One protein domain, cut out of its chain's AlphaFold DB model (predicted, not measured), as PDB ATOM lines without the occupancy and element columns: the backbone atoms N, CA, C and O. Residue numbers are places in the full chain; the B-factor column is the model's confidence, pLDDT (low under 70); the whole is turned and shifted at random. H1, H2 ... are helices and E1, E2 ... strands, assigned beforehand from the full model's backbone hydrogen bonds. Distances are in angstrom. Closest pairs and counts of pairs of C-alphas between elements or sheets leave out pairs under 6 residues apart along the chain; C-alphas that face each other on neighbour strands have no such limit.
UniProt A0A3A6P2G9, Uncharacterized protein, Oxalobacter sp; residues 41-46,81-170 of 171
ATOM      1  N   ARG A  41     461.914 424.600 328.902       82.81
ATOM      2  CA  ARG A  41     462.232 423.399 329.671       82.81
ATOM      3  C   ARG A  41     461.578 423.464 331.041       82.81
ATOM      4  O   ARG A  41     461.793 424.406 331.799       82.81
ATOM      5  N   LEU A  42     460.835 422.418 331.362       82.69
ATOM      6  CA  LEU A  42     460.227 422.183 332.661       82.69
ATOM      7  C   LEU A  42     460.931 420.994 333.315       82.69
ATOM      8  O   LEU A  42     461.061 419.939 332.699       82.69
ATOM      9  N   SER A  43     461.387 421.163 334.554       79.88
ATOM     10  CA  SER A  43     462.065 420.111 335.314       79.88
ATOM     11  C   SER A  43     461.374 419.925 336.660       79.88
ATOM     12  O   SER A  43     461.259 420.871 337.439       79.88
ATOM     13  N   PHE A  44     460.935 418.702 336.941       82.81
ATOM     14  CA  PHE A  44     460.278 418.313 338.184       82.81
ATOM     15  C   PHE A  44     461.139 417.280 338.907       82.81
ATOM     16  O   PHE A  44     461.618 416.330 338.295       82.81
ATOM     17  N   HIS A  45     461.323 417.446 340.213       78.50
ATOM     18  CA  HIS A  45     462.123 416.534 341.029       78.50
ATOM     19  C   HIS A  45     461.251 415.973 342.146       78.50
ATOM     20  O   HIS A  45     460.655 416.730 342.915       78.50
ATOM     21  N   PHE A  46     461.154 414.648 342.223       80.00
ATOM     22  CA  PHE A  46     460.445 413.971 343.301       80.00
ATOM     23  C   PHE A  46     461.452 413.537 344.357       80.00
ATOM     24  O   PHE A  46     462.114 412.519 344.197       80.00
ATOM     25  N   ASN A  81     430.182 425.936 323.391       53.69
ATOM     26  CA  ASN A  81     429.936 424.732 322.613       53.69
ATOM     27  C   ASN A  81     431.296 424.087 322.282       53.69
ATOM     28  O   ASN A  81     432.134 424.755 321.673       53.69
ATOM     29  N   PRO A  82     431.532 422.806 322.620       55.50
ATOM     30  CA  PRO A  82     432.768 422.107 322.268       55.50
ATOM     31  C   PRO A  82     433.113 422.241 320.781       55.50
ATOM     32  O   PRO A  82     434.281 422.312 320.425       55.50
ATOM     33  N   LYS A  83     432.096 422.364 319.913       58.69
ATOM     34  CA  LYS A  83     432.273 422.608 318.474       58.69
ATOM     35  C   LYS A  83     432.913 423.954 318.146       58.69
ATOM     36  O   LYS A  83     433.642 424.036 317.165       58.69
ATOM     37  N   ASP A  84     432.636 424.990 318.929       53.66
ATOM     38  CA  ASP A  84     433.210 426.320 318.719       53.66
ATOM     39  C   ASP A  84     434.679 426.335 319.155       53.66
ATOM     40  O   ASP A  84     435.502 426.962 318.496       53.66
ATOM     41  N   LEU A  85     435.028 425.575 320.202       54.22
ATOM     42  CA  LEU A  85     436.412 425.348 320.632       54.22
ATOM     43  C   LEU A  85     437.191 424.449 319.652       54.22
ATOM     44  O   LEU A  85     438.329 424.763 319.314       54.22
ATOM     45  N   GLU A  86     436.564 423.389 319.132       60.47
ATOM     46  CA  GLU A  86     437.104 422.523 318.066       60.47
ATOM     47  C   GLU A  86     437.312 423.283 316.738       60.47
ATOM     48  O   GLU A  86     438.126 422.869 315.912       60.47
ATOM     49  N   ALA A  87     436.586 424.386 316.515       56.19
ATOM     50  CA  ALA A  87     436.706 425.220 315.321       56.19
ATOM     51  C   ALA A  87     437.867 426.228 315.385       56.19
ATOM     52  O   ALA A  87     438.210 426.816 314.351       56.19
ATOM     53  N   TYR A  88     438.486 426.436 316.555       50.97
ATOM     54  CA  TYR A  88     439.700 427.245 316.621       50.97
ATOM     55  C   TYR A  88     440.831 426.537 315.868       50.97
ATOM     56  O   TYR A  88     440.970 425.315 315.955       50.97
ATOM     57  N   PRO A  89     441.667 427.285 315.125       50.94
ATOM     58  CA  PRO A  89     442.832 426.705 314.481       50.94
ATOM     59  C   PRO A  89     443.669 425.966 315.525       50.94
ATOM     60  O   PRO A  89     443.987 426.525 316.574       50.94
ATOM     61  N   ALA A  90     444.039 424.719 315.239       56.66
ATOM     62  CA  ALA A  90     444.941 423.956 316.090       56.66
ATOM     63  C   ALA A  90     446.365 424.530 315.952       56.66
ATOM     64  O   ALA A  90     447.205 424.003 315.220       56.66
ATOM     65  N   ILE A  91     446.614 425.653 316.635       57.34
ATOM     66  CA  ILE A  91     447.870 426.426 316.598       57.34
ATOM     67  C   ILE A  91     449.060 425.583 317.098       57.34
ATOM     68  O   ILE A  91     450.201 425.879 316.769       57.34
ATOM     69  N   ASN A  92     448.792 424.475 317.795       60.03
ATOM     70  CA  ASN A  92     449.793 423.673 318.496       60.03
ATOM     71  C   ASN A  92     450.161 422.355 317.789       60.03
ATOM     72  O   ASN A  92     450.857 421.529 318.372       60.03
ATOM     73  N   THR A  93     449.702 422.114 316.553       65.69
ATOM     74  CA  THR A  93     449.978 420.842 315.837       65.69
ATOM     75  C   THR A  93     451.458 420.613 315.531       65.69
ATOM     76  O   THR A  93     451.876 419.479 315.291       65.69
ATOM     77  N   ASP A  94     452.257 421.676 315.546       71.94
ATOM     78  CA  ASP A  94     453.697 421.642 315.331       71.94
ATOM     79  C   ASP A  94     454.507 421.596 316.640       71.94
ATOM     80  O   ASP A  94     455.735 421.579 316.595       71.94
ATOM     81  N   ILE A  95     453.842 421.565 317.800       79.69
ATOM     82  CA  ILE A  95     454.493 421.478 319.107       79.69
ATOM     83  C   ILE A  95     454.721 420.007 319.456       79.69
ATOM     84  O   ILE A  95     453.781 419.235 319.632       79.69
ATOM     85  N   VAL A  96     455.989 419.624 319.608       88.94
ATOM     86  CA  VAL A  96     456.395 418.309 320.117       88.94
ATOM     87  C   VAL A  96     456.835 418.455 321.568       88.94
ATOM     88  O   VAL A  96     457.736 419.236 321.857       88.94
ATOM     89  N   TRP A  97     456.225 417.715 322.491       91.62
ATOM     90  CA  TRP A  97     456.755 417.571 323.846       91.62
ATOM     91  C   TRP A  97     457.758 416.424 323.883       91.62
ATOM     92  O   TRP A  97     457.522 415.358 323.314       91.62
ATOM     93  N   SER A  98     458.869 416.642 324.573       93.50
ATOM     94  CA  SER A  98     459.919 415.648 324.781       93.50
ATOM     95  C   SER A  98     460.079 415.410 326.278       93.50
ATOM     96  O   SER A  98     460.542 416.301 326.986       93.50
ATOM     97  N   LEU A  99     459.664 414.238 326.762       93.31
ATOM     98  CA  LEU A  99     459.709 413.838 328.169       93.31
ATOM     99  C   LEU A  99     460.893 412.896 328.412       93.31
ATOM    100  O   LEU A  99     460.975 411.847 327.782       93.31
ATOM    101  N   SER A 100     461.775 413.219 329.349       91.81
ATOM    102  CA  SER A 100     462.849 412.346 329.826       91.81
ATOM    103  C   SER A 100     462.671 412.077 331.316       91.81
ATOM    104  O   SER A 100     462.442 412.992 332.103       91.81
ATOM    105  N   LEU A 101     462.790 410.810 331.702       89.81
ATOM    106  CA  LEU A 101     462.815 410.384 333.097       89.81
ATOM    107  C   LEU A 101     464.246 409.982 333.452       89.81
ATOM    108  O   LEU A 101     464.829 409.129 332.788       89.81
ATOM    109  N   ASN A 102     464.819 410.577 334.496       87.94
ATOM    110  CA  ASN A 102     466.153 410.251 335.012       87.94
ATOM    111  C   ASN A 102     467.270 410.298 333.948       87.94
ATOM    112  O   ASN A 102     468.209 409.501 333.983       87.94
ATOM    113  N   GLY A 103     467.162 411.206 332.971       79.75
ATOM    114  CA  GLY A 103     468.118 411.330 331.864       79.75
ATOM    115  C   GLY A 103     468.050 410.200 330.826       79.75
ATOM    116  O   GLY A 103     468.930 410.107 329.968       79.75
ATOM    117  N   ALA A 104     467.030 409.339 330.885       84.38
ATOM    118  CA  ALA A 104     466.779 408.311 329.882       84.38
ATOM    119  C   ALA A 104     466.398 408.929 328.518       84.38
ATOM    120  O   ALA A 104     466.010 410.104 328.453       84.38
ATOM    121  N   PRO A 105     466.478 408.155 327.415       90.44
ATOM    122  CA  PRO A 105     466.018 408.608 326.108       90.44
ATOM    123  C   PRO A 105     464.595 409.165 326.169       90.44
ATOM    124  O   PRO A 105     463.713 408.582 326.797       90.44
ATOM    125  N   SER A 106     464.386 410.301 325.512       92.06
ATOM    126  CA  SER A 106     463.133 411.033 325.619       92.06
ATOM    127  C   SER A 106     461.982 410.346 324.881       92.06
ATOM    128  O   SER A 106     462.118 410.002 323.702       92.06
ATOM    129  N   VAL A 107     460.822 410.268 325.526       93.19
ATOM    130  CA  VAL A 107     459.538 409.987 324.886       93.19
ATOM    131  C   VAL A 107     459.045 411.265 324.219       93.19
ATOM    132  O   VAL A 107     458.807 412.273 324.883       93.19
ATOM    133  N   LYS A 108     458.896 411.227 322.896       93.75
ATOM    134  CA  LYS A 108     458.381 412.354 322.115       93.75
ATOM    135  C   LYS A 108     456.904 412.163 321.819       93.75
ATOM    136  O   LYS A 108     456.504 411.106 321.334       93.75
ATOM    137  N   VAL A 109     456.114 413.201 322.045       91.44
ATOM    138  CA  VAL A 109     454.686 413.220 321.733       91.44
ATOM    139  C   VAL A 109     454.328 414.519 321.027       91.44
ATOM    140  O   VAL A 109     454.826 415.585 321.368       91.44
ATOM    141  N   LYS A 110     453.458 414.430 320.027       90.50
ATOM    142  CA  LYS A 110     452.898 415.582 319.323       90.50
ATOM    143  C   LYS A 110     451.383 415.439 319.252       90.50
ATOM    144  O   LYS A 110     450.937 414.297 319.133       90.50
ATOM    145  N   PRO A 111     450.609 416.532 319.277       86.50
ATOM    146  CA  PRO A 111     449.188 416.477 318.977       86.50
ATOM    147  C   PRO A 111     448.921 415.909 317.579       86.50
ATOM    148  O   PRO A 111     449.777 415.952 316.690       86.50
ATOM    149  N   ASP A 112     447.707 415.419 317.370       85.25
ATOM    150  CA  ASP A 112     447.219 415.014 316.056       85.25
ATOM    151  C   ASP A 112     445.822 415.586 315.780       85.25
ATOM    152  O   ASP A 112     445.306 416.423 316.523       85.25
ATOM    153  N   THR A 113     445.235 415.199 314.648       81.19
ATOM    154  CA  THR A 113     443.939 415.719 314.203       81.19
ATOM    155  C   THR A 113     442.774 415.262 315.072       81.19
ATOM    156  O   THR A 113     441.752 415.942 315.082       81.19
ATOM    157  N   GLU A 114     442.901 414.137 315.777       84.12
ATOM    158  CA  GLU A 114     441.852 413.581 316.638       84.12
ATOM    159  C   GLU A 114     442.047 414.011 318.098       84.12
ATOM    160  O   GLU A 114     441.070 414.345 318.769       84.12
ATOM    161  N   ARG A 115     443.300 414.075 318.569       85.31
ATOM    162  CA  ARG A 115     443.693 414.454 319.932       85.31
ATOM    163  C   ARG A 115     444.675 415.623 319.909       85.31
ATOM    164  O   ARG A 115     445.888 415.453 319.762       85.31
ATOM    165  N   GLN A 116     444.129 416.827 320.056       79.56
ATOM    166  CA  GLN A 116     444.844 418.088 319.845       79.56
ATOM    167  C   GLN A 116     445.578 418.593 321.100       79.56
ATOM    168  O   GLN A 116     446.307 419.583 321.026       79.56
ATOM    169  N   HIS A 117     445.403 417.935 322.247       81.19
ATOM    170  CA  HIS A 117     445.933 418.373 323.535       81.19
ATOM    171  C   HIS A 117     446.917 417.358 324.114       81.19
ATOM    172  O   HIS A 117     446.716 416.146 324.015       81.19
ATOM    173  N   LEU A 118     447.967 417.865 324.757       83.81
ATOM    174  CA  LEU A 118     448.931 417.078 325.520       83.81
ATOM    175  C   LEU A 118     448.750 417.365 327.004       83.81
ATOM    176  O   LEU A 118     448.529 418.510 327.396       83.81
ATOM    177  N   MET A 119     448.841 416.324 327.826       84.25
ATOM    178  CA  MET A 119     448.667 416.435 329.270       84.25
ATOM    179  C   MET A 119     449.721 415.606 329.992       84.25
ATOM    180  O   MET A 119     449.823 414.403 329.767       84.25
ATOM    181  N   LEU A 120     450.466 416.247 330.890       84.19
ATOM    182  CA  LEU A 120     451.322 415.578 331.862       84.19
ATOM    183  C   LEU A 120     450.587 415.532 333.203       84.19
ATOM    184  O   LEU A 120     450.153 416.565 333.710       84.19
ATOM    185  N   GLN A 121     450.459 414.345 333.778       83.50
ATOM    186  CA  GLN A 121     449.819 414.115 335.063       83.50
ATOM    187  C   GLN A 121     450.822 413.482 336.026       83.50
ATOM    188  O   GLN A 121     451.491 412.506 335.693       83.50
ATOM    189  N   MET A 122     450.900 414.039 337.230       80.00
ATOM    190  CA  MET A 122     451.736 413.556 338.327       80.00
ATOM    191  C   MET A 122     450.850 413.383 339.556       80.00
ATOM    192  O   MET A 122     450.319 414.363 340.072       80.00
ATOM    193  N   ILE A 123     450.662 412.144 340.004       77.81
ATOM    194  CA  ILE A 123     449.821 411.810 341.158       77.81
ATOM    195  C   ILE A 123     450.684 411.121 342.203       77.81
ATOM    196  O   ILE A 123     451.300 410.094 341.935       77.81
ATOM    197  N   TRP A 124     450.723 411.672 343.412       74.12
ATOM    198  CA  TRP A 124     451.434 411.050 344.522       74.12
ATOM    199  C   TRP A 124     450.606 409.920 345.135       74.12
ATOM    200  O   TRP A 124     449.456 410.122 345.526       74.12
ATOM    201  N   ASN A 125     451.196 408.727 345.228       69.56
ATOM    202  CA  ASN A 125     450.531 407.515 345.706       69.56
ATOM    203  C   ASN A 125     450.585 407.395 347.241       69.56
ATOM    204  O   ASN A 125     451.004 406.367 347.772       69.56
ATOM    205  N   GLU A 126     450.181 408.441 347.961       65.75
ATOM    206  CA  GLU A 126     450.421 408.583 349.405       65.75
ATOM    207  C   GLU A 126     449.899 407.417 350.258       65.75
ATOM    208  O   GLU A 126     450.605 406.944 351.146       65.75
ATOM    209  N   ASP A 127     448.688 406.933 349.978       60.31
ATOM    210  CA  ASP A 127     448.013 405.964 350.851       60.31
ATOM    211  C   ASP A 127     448.624 404.554 350.789       60.31
ATOM    212  O   ASP A 127     448.616 403.831 351.784       60.31
ATOM    213  N   ASN A 128     449.139 404.148 349.623       58.91
ATOM    214  CA  ASN A 128     449.569 402.766 349.375       58.91
ATOM    215  C   ASN A 128     451.081 402.632 349.153       58.91
ATOM    216  O   ASN A 128     451.659 401.625 349.554       58.91
ATOM    217  N   HIS A 129     451.707 403.626 348.516       69.81
ATOM    218  CA  HIS A 129     453.112 403.605 348.104       69.81
ATOM    219  C   HIS A 129     453.700 405.025 348.143       69.81
ATOM    220  O   HIS A 129     453.997 405.594 347.085       69.81
ATOM    221  N   PRO A 130     453.845 405.634 349.336       71.62
ATOM    222  CA  PRO A 130     454.278 407.027 349.492       71.62
ATOM    223  C   PRO A 130     455.676 407.305 348.924       71.62
ATOM    224  O   PRO A 130     456.017 408.452 348.642       71.62
ATOM    225  N   GLU A 131     456.481 406.266 348.719       76.50
ATOM    226  CA  GLU A 131     457.771 406.296 348.036       76.50
ATOM    227  C   GLU A 131     457.673 406.385 346.503       76.50
ATOM    228  O   GLU A 131     458.705 406.392 345.830       76.50
ATOM    229  N   THR A 132     456.460 406.453 345.945       77.44
ATOM    230  CA  THR A 132     456.214 406.469 344.500       77.44
ATOM    231  C   THR A 132     455.280 407.597 344.059       77.44
ATOM    232  O   THR A 132     454.329 407.967 344.749       77.44
ATOM    233  N   LEU A 133     455.535 408.111 342.858       81.19
ATOM    234  CA  LEU A 133     454.697 409.057 342.130       81.19
ATOM    235  C   LEU A 133     454.246 408.388 340.826       81.19
ATOM    236  O   LEU A 133     455.069 407.875 340.074       81.19
ATOM    237  N   SER A 134     452.952 408.394 340.537       84.25
ATOM    238  CA  SER A 134     452.428 407.994 339.232       84.25
ATOM    239  C   SER A 134     452.623 409.139 338.241       84.25
ATOM    240  O   SER A 134     452.058 410.218 338.423       84.25
ATOM    241  N   LEU A 135     453.423 408.909 337.202       85.94
ATOM    242  CA  LEU A 135     453.697 409.847 336.120       85.94
ATOM    243  C   LEU A 135     453.050 409.339 334.836       85.94
ATOM    244  O   LEU A 135     453.420 408.275 334.345       85.94
ATOM    245  N   SER A 136     452.138 410.120 334.266       86.62
ATOM    246  CA  SER A 136     451.435 409.766 333.035       86.62
ATOM    247  C   SER A 136     451.451 410.914 332.030       86.62
ATOM    248  O   SER A 136     451.213 412.067 332.380       86.62
ATOM    249  N   LEU A 137     451.714 410.594 330.766       88.94
ATOM    250  CA  LEU A 137     451.659 411.516 329.635       88.94
ATOM    251  C   LEU A 137     450.561 411.056 328.684       88.94
ATOM    252  O   LEU A 137     450.580 409.915 328.213       88.94
ATOM    253  N   PHE A 138     449.636 411.955 328.376       86.69
ATOM    254  CA  PHE A 138     448.475 411.671 327.548       86.69
ATOM    255  C   PHE A 138     448.420 412.570 326.321       86.69
ATOM    256  O   PHE A 138     448.809 413.739 326.361       86.69
ATOM    257  N   LYS A 139     447.820 412.026 325.266       89.69
ATOM    258  CA  LYS A 139     447.123 412.798 324.239       89.69
ATOM    259  C   LYS A 139     445.633 412.782 324.546       89.69
ATOM    260  O   LYS A 139     445.079 411.719 324.822       89.69
ATOM    261  N   LYS A 140     444.984 413.939 324.462       82.00
ATOM    262  CA  LYS A 140     443.537 414.078 324.641       82.00
ATOM    263  C   LYS A 140     442.924 414.961 323.560       82.00
ATOM    264  O   LYS A 140     443.546 415.899 323.063       82.00
ATOM    265  N   SER A 141     441.686 414.663 323.209       83.00
ATOM    266  CA  SER A 141     440.767 415.578 322.540       83.00
ATOM    267  C   SER A 141     440.099 416.489 323.567       83.00
ATOM    268  O   SER A 141     440.068 416.190 324.762       83.00
ATOM    269  N   LEU A 142     439.516 417.592 323.102       76.69
ATOM    270  CA  LEU A 142     438.757 418.484 323.974       76.69
ATOM    271  C   LEU A 142     437.591 417.762 324.669       76.69
ATOM    272  O   LEU A 142     437.344 417.996 325.847       76.69
ATOM    273  N   ARG A 143     436.903 416.852 323.969       78.06
ATOM    274  CA  ARG A 143     435.799 416.068 324.547       78.06
ATOM    275  C   ARG A 143     436.284 415.144 325.652       78.06
ATOM    276  O   ARG A 143     435.695 415.142 326.721       78.06
ATOM    277  N   GLU A 144     437.394 414.441 325.424       77.56
ATOM    278  CA  GLU A 144     438.006 413.582 326.447       77.56
ATOM    279  C   GLU A 144     438.438 414.395 327.687       77.56
ATOM    280  O   GLU A 144     438.402 413.886 328.802       77.56
ATOM    281  N   ILE A 145     438.814 415.671 327.528       69.88
ATOM    282  CA  ILE A 145     439.083 416.573 328.661       69.88
ATOM    283  C   ILE A 145     437.787 416.963 329.381       69.88
ATOM    284  O   ILE A 145     437.732 416.909 330.606       69.88
ATOM    285  N   MET A 146     436.755 417.371 328.639       67.44
ATOM    286  CA  MET A 146     435.489 417.846 329.211       67.44
ATOM    287  C   MET A 146     434.701 416.743 329.920       67.44
ATOM    288  O   MET A 146     434.074 417.006 330.944       67.44
ATOM    289  N   ASP A 147     434.751 415.527 329.387       73.69
ATOM    290  CA  ASP A 147     434.069 414.359 329.943       73.69
ATOM    291  C   ASP A 147     434.884 413.680 331.060       73.69
ATOM    292  O   ASP A 147     434.473 412.636 331.563       73.69
ATOM    293  N   ASP A 148     436.041 414.251 331.431       66.19
ATOM    294  CA  ASP A 148     437.022 413.663 332.353       66.19
ATOM    295  C   ASP A 148     437.346 412.199 332.002       66.19
ATOM    296  O   ASP A 148     437.514 411.331 332.859       66.19
ATOM    297  N   SER A 149     437.385 411.898 330.701       72.81
ATOM    298  CA  SER A 149     437.643 410.552 330.214       72.81
ATOM    299  C   SER A 149     439.134 410.325 330.009       72.81
ATOM    300  O   SER A 149     439.933 411.249 329.791       72.81
ATOM    301  N   ASP A 150     439.518 409.055 330.024       69.88
ATOM    302  CA  ASP A 150     440.876 408.673 329.676       69.88
ATOM    303  C   ASP A 150     441.154 409.011 328.207       69.88
ATOM    304  O   ASP A 150     440.318 408.804 327.325       69.88
ATOM    305  N   GLY A 151     442.333 409.584 327.966       82.31
ATOM    306  CA  GLY A 151     442.861 409.810 326.626       82.31
ATOM    307  C   GLY A 151     443.742 408.660 326.163       82.31
ATOM    308  O   GLY A 151     443.807 407.595 326.776       82.31
ATOM    309  N   GLU A 152     444.515 408.904 325.112       91.31
ATOM    310  CA  GLU A 152     445.584 407.995 324.717       91.31
ATOM    311  C   GLU A 152     446.773 408.142 325.668       91.31
ATOM    312  O   GLU A 152     447.403 409.200 325.733       91.31
ATOM    313  N   VAL A 153     447.089 407.068 326.389       92.06
ATOM    314  CA  VAL A 153     448.269 406.989 327.256       92.06
ATOM    315  C   VAL A 153     449.509 406.762 326.399       92.06
ATOM    316  O   VAL A 153     449.628 405.745 325.721       92.06
ATOM    317  N   ILE A 154     450.450 407.700 326.454       93.88
ATOM    318  CA  ILE A 154     451.718 407.647 325.711       93.88
ATOM    319  C   ILE A 154     452.836 407.103 326.587       93.88
ATOM    320  O   ILE A 154     453.693 406.350 326.129       93.88
ATOM    321  N   PHE A 155     452.817 407.489 327.856       91.50
ATOM    322  CA  PHE A 155     453.753 407.038 328.869       91.50
ATOM    323  C   PHE A 155     453.006 406.944 330.193       91.50
ATOM    324  O   PHE A 155     452.192 407.814 330.498       91.50
ATOM    325  N   SER A 156     453.265 405.893 330.962       90.81
ATOM    326  CA  SER A 156     452.738 405.754 332.314       90.81
ATOM    327  C   SER A 156     453.672 404.879 333.131       90.81
ATOM    328  O   SER A 156     453.868 403.709 332.803       90.81
ATOM    329  N   GLU A 157     454.259 405.453 334.175       87.81
ATOM    330  CA  GLU A 157     455.146 404.745 335.091       87.81
ATOM    331  C   GLU A 157     454.941 405.212 336.532       87.81
ATOM    332  O   GLU A 157     454.663 406.381 336.802       87.81
ATOM    333  N   ALA A 158     455.119 404.287 337.475       87.50
ATOM    334  CA  ALA A 158     455.301 404.626 338.879       87.50
ATOM    335  C   ALA A 158     456.792 404.884 339.120       87.50
ATOM    336  O   ALA A 158     457.609 403.966 339.024       87.50
ATOM    337  N   ILE A 159     457.148 406.128 339.423       86.62
ATOM    338  CA  ILE A 159     458.536 406.550 339.601       86.62
ATOM    339  C   ILE A 159     458.867 406.657 341.096       86.62
ATOM    340  O   ILE A 159     458.043 407.151 341.871       86.62
ATOM    341  N   PRO A 160     460.049 406.200 341.538       85.75
ATOM    342  CA  PRO A 160     460.431 406.264 342.943       85.75
ATOM    343  C   PRO A 160     460.888 407.670 343.353       85.75
ATOM    344  O   PRO A 160     461.313 408.474 342.517       85.75
ATOM    345  N   VAL A 161     460.885 407.934 344.659       82.25
ATOM    346  CA  VAL A 161     461.598 409.076 345.254       82.25
ATOM    347  C   VAL A 161     463.067 409.084 344.803       82.25
ATOM    348  O   VAL A 161     463.729 408.049 344.753       82.25
ATOM    349  N   GLY A 162     463.579 410.272 344.498       78.44
ATOM    350  CA  GLY A 162     464.868 410.525 343.859       78.44
ATOM    351  C   GLY A 162     464.781 410.692 342.340       78.44
ATOM    352  O   GLY A 162     465.813 410.912 341.710       78.44
ATOM    353  N   SER A 163     463.588 410.583 341.746       83.75
ATOM    354  CA  SER A 163     463.426 410.714 340.297       83.75
ATOM    355  C   SER A 163     463.393 412.170 339.834       83.75
ATOM    356  O   SER A 163     462.769 413.025 340.465       83.75
ATOM    357  N   ALA A 164     464.009 412.425 338.682       84.56
ATOM    358  CA  ALA A 164     463.962 413.684 337.952       84.56
ATOM    359  C   ALA A 164     463.174 413.504 336.649       84.56
ATOM    360  O   ALA A 164     463.396 412.552 335.900       84.56
ATOM    361  N   ILE A 165     462.260 414.427 336.380       88.38
ATOM    362  CA  ILE A 165     461.394 414.449 335.207       88.38
ATOM    363  C   ILE A 165     461.718 415.725 334.441       88.38
ATOM    364  O   ILE A 165     461.520 416.824 334.949       88.38
ATOM    365  N   ASP A 166     462.193 415.589 333.214       87.56
ATOM    366  CA  ASP A 166     462.501 416.704 332.330       87.56
ATOM    367  C   ASP A 166     461.530 416.717 331.154       87.56
ATOM    368  O   ASP A 166     461.323 415.699 330.497       87.56
ATOM    369  N   MET A 167     460.963 417.879 330.853       89.81
ATOM    370  CA  MET A 167     460.082 418.085 329.715       89.81
ATOM    371  C   MET A 167     460.542 419.294 328.903       89.81
ATOM    372  O   MET A 167     460.745 420.373 329.451       89.81
ATOM    373  N   ILE A 168     460.693 419.118 327.594       88.88
ATOM    374  CA  ILE A 168     460.959 420.205 326.644       88.88
ATOM    375  C   ILE A 168     459.699 420.425 325.811       88.88
ATOM    376  O   ILE A 168     459.144 419.468 325.264       88.88
ATOM    377  N   ILE A 169     459.252 421.674 325.720       84.31
ATOM    378  CA  ILE A 169     458.074 422.089 324.959       84.31
ATOM    379  C   ILE A 169     458.513 422.525 323.566       84.31
ATOM    380  O   ILE A 169     459.286 423.457 323.449       84.31
ATOM    381  N   GLY A 170     458.000 421.924 322.494       73.38
ATOM    382  CA  GLY A 170     458.236 422.394 321.124       73.38
ATOM    383  C   GLY A 170     459.668 422.186 320.621       73.38
ATOM    384  O   GLY A 170     460.318 423.167 320.259       73.38
TER     385      GLY A 170
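Overview. This is residues 41 to 46 and 81 to 170 of the 171 residues of an uncharacterized protein of Oxalobacter sp (UniProt A0A3A6P2G9). Two antiparallel sheets lie face to face as a sandwich, four strands in the order E1 - E7 - E2 - E3 and three in the order E4 - E5 - E6, while two short helices, H1 and H2, meet past one end of it. The printed part has 96 residues, with two named helices and seven named strands in the order E1 H1 E2 E3 E4 E5 H2 E6 E7; its class is mostly strand, with strands holding 47 of the 57 residues in named elements. It is only just compact, close to loose, with a radius of gyration of the C-alphas of 14.8 A, and spans 43 by 28 by 16 A.

Arrangement. Start at E1, residues 41 to 46, antiparallel to E7, residues 163 to 169; N 42 and O 167 are within hydrogen-bond range at 2.8 A. E7 is also antiparallel to E2, residues 97 to 101, with N 98 and O 168 at 2.9 A. E2 and E3, residues 107 to 109, form a hairpin, with N 97 and O 109 at 2.8 A. Next look at the hairpin of E4, residues 117 to 124, and E5, residues 132 to 140, with N 119 and O 138 at 3.0 A. E6, residues 152 to 160, is antiparallel to E5, with N 133 and O 159 at 2.9 A. The facing parts of the sheets are 10.5 A centre to centre, their strands at 22 degrees. H1, residues 82 to 86, is on neither sheet; it touches H2, residues 142 to 146, where the closest C-alphas, Pro 82 and Arg 143, are 7.1 A apart. H2 only grazes the sheet E4 E5 E6. In both helices every O i to N i+4 pair is within hydrogen-bond range.

Along the chain. Find C-alpha 41 at (462.232, 423.399, 329.671), where E1 begins. E4 runs 22.9 A, E5 24.8 A and E6 23.6 A; E7 runs 19.8 A to C-alpha 169 at (458.074, 422.089, 324.959).

Size, cuts and confidence. Residues 47 to 80 are not printed, and C-alphas 46 and 81 are 38.4 A apart across the cut. Of the links printed whole, none is long. Confidence is under 70 in 22 residues, among them 81 to 93.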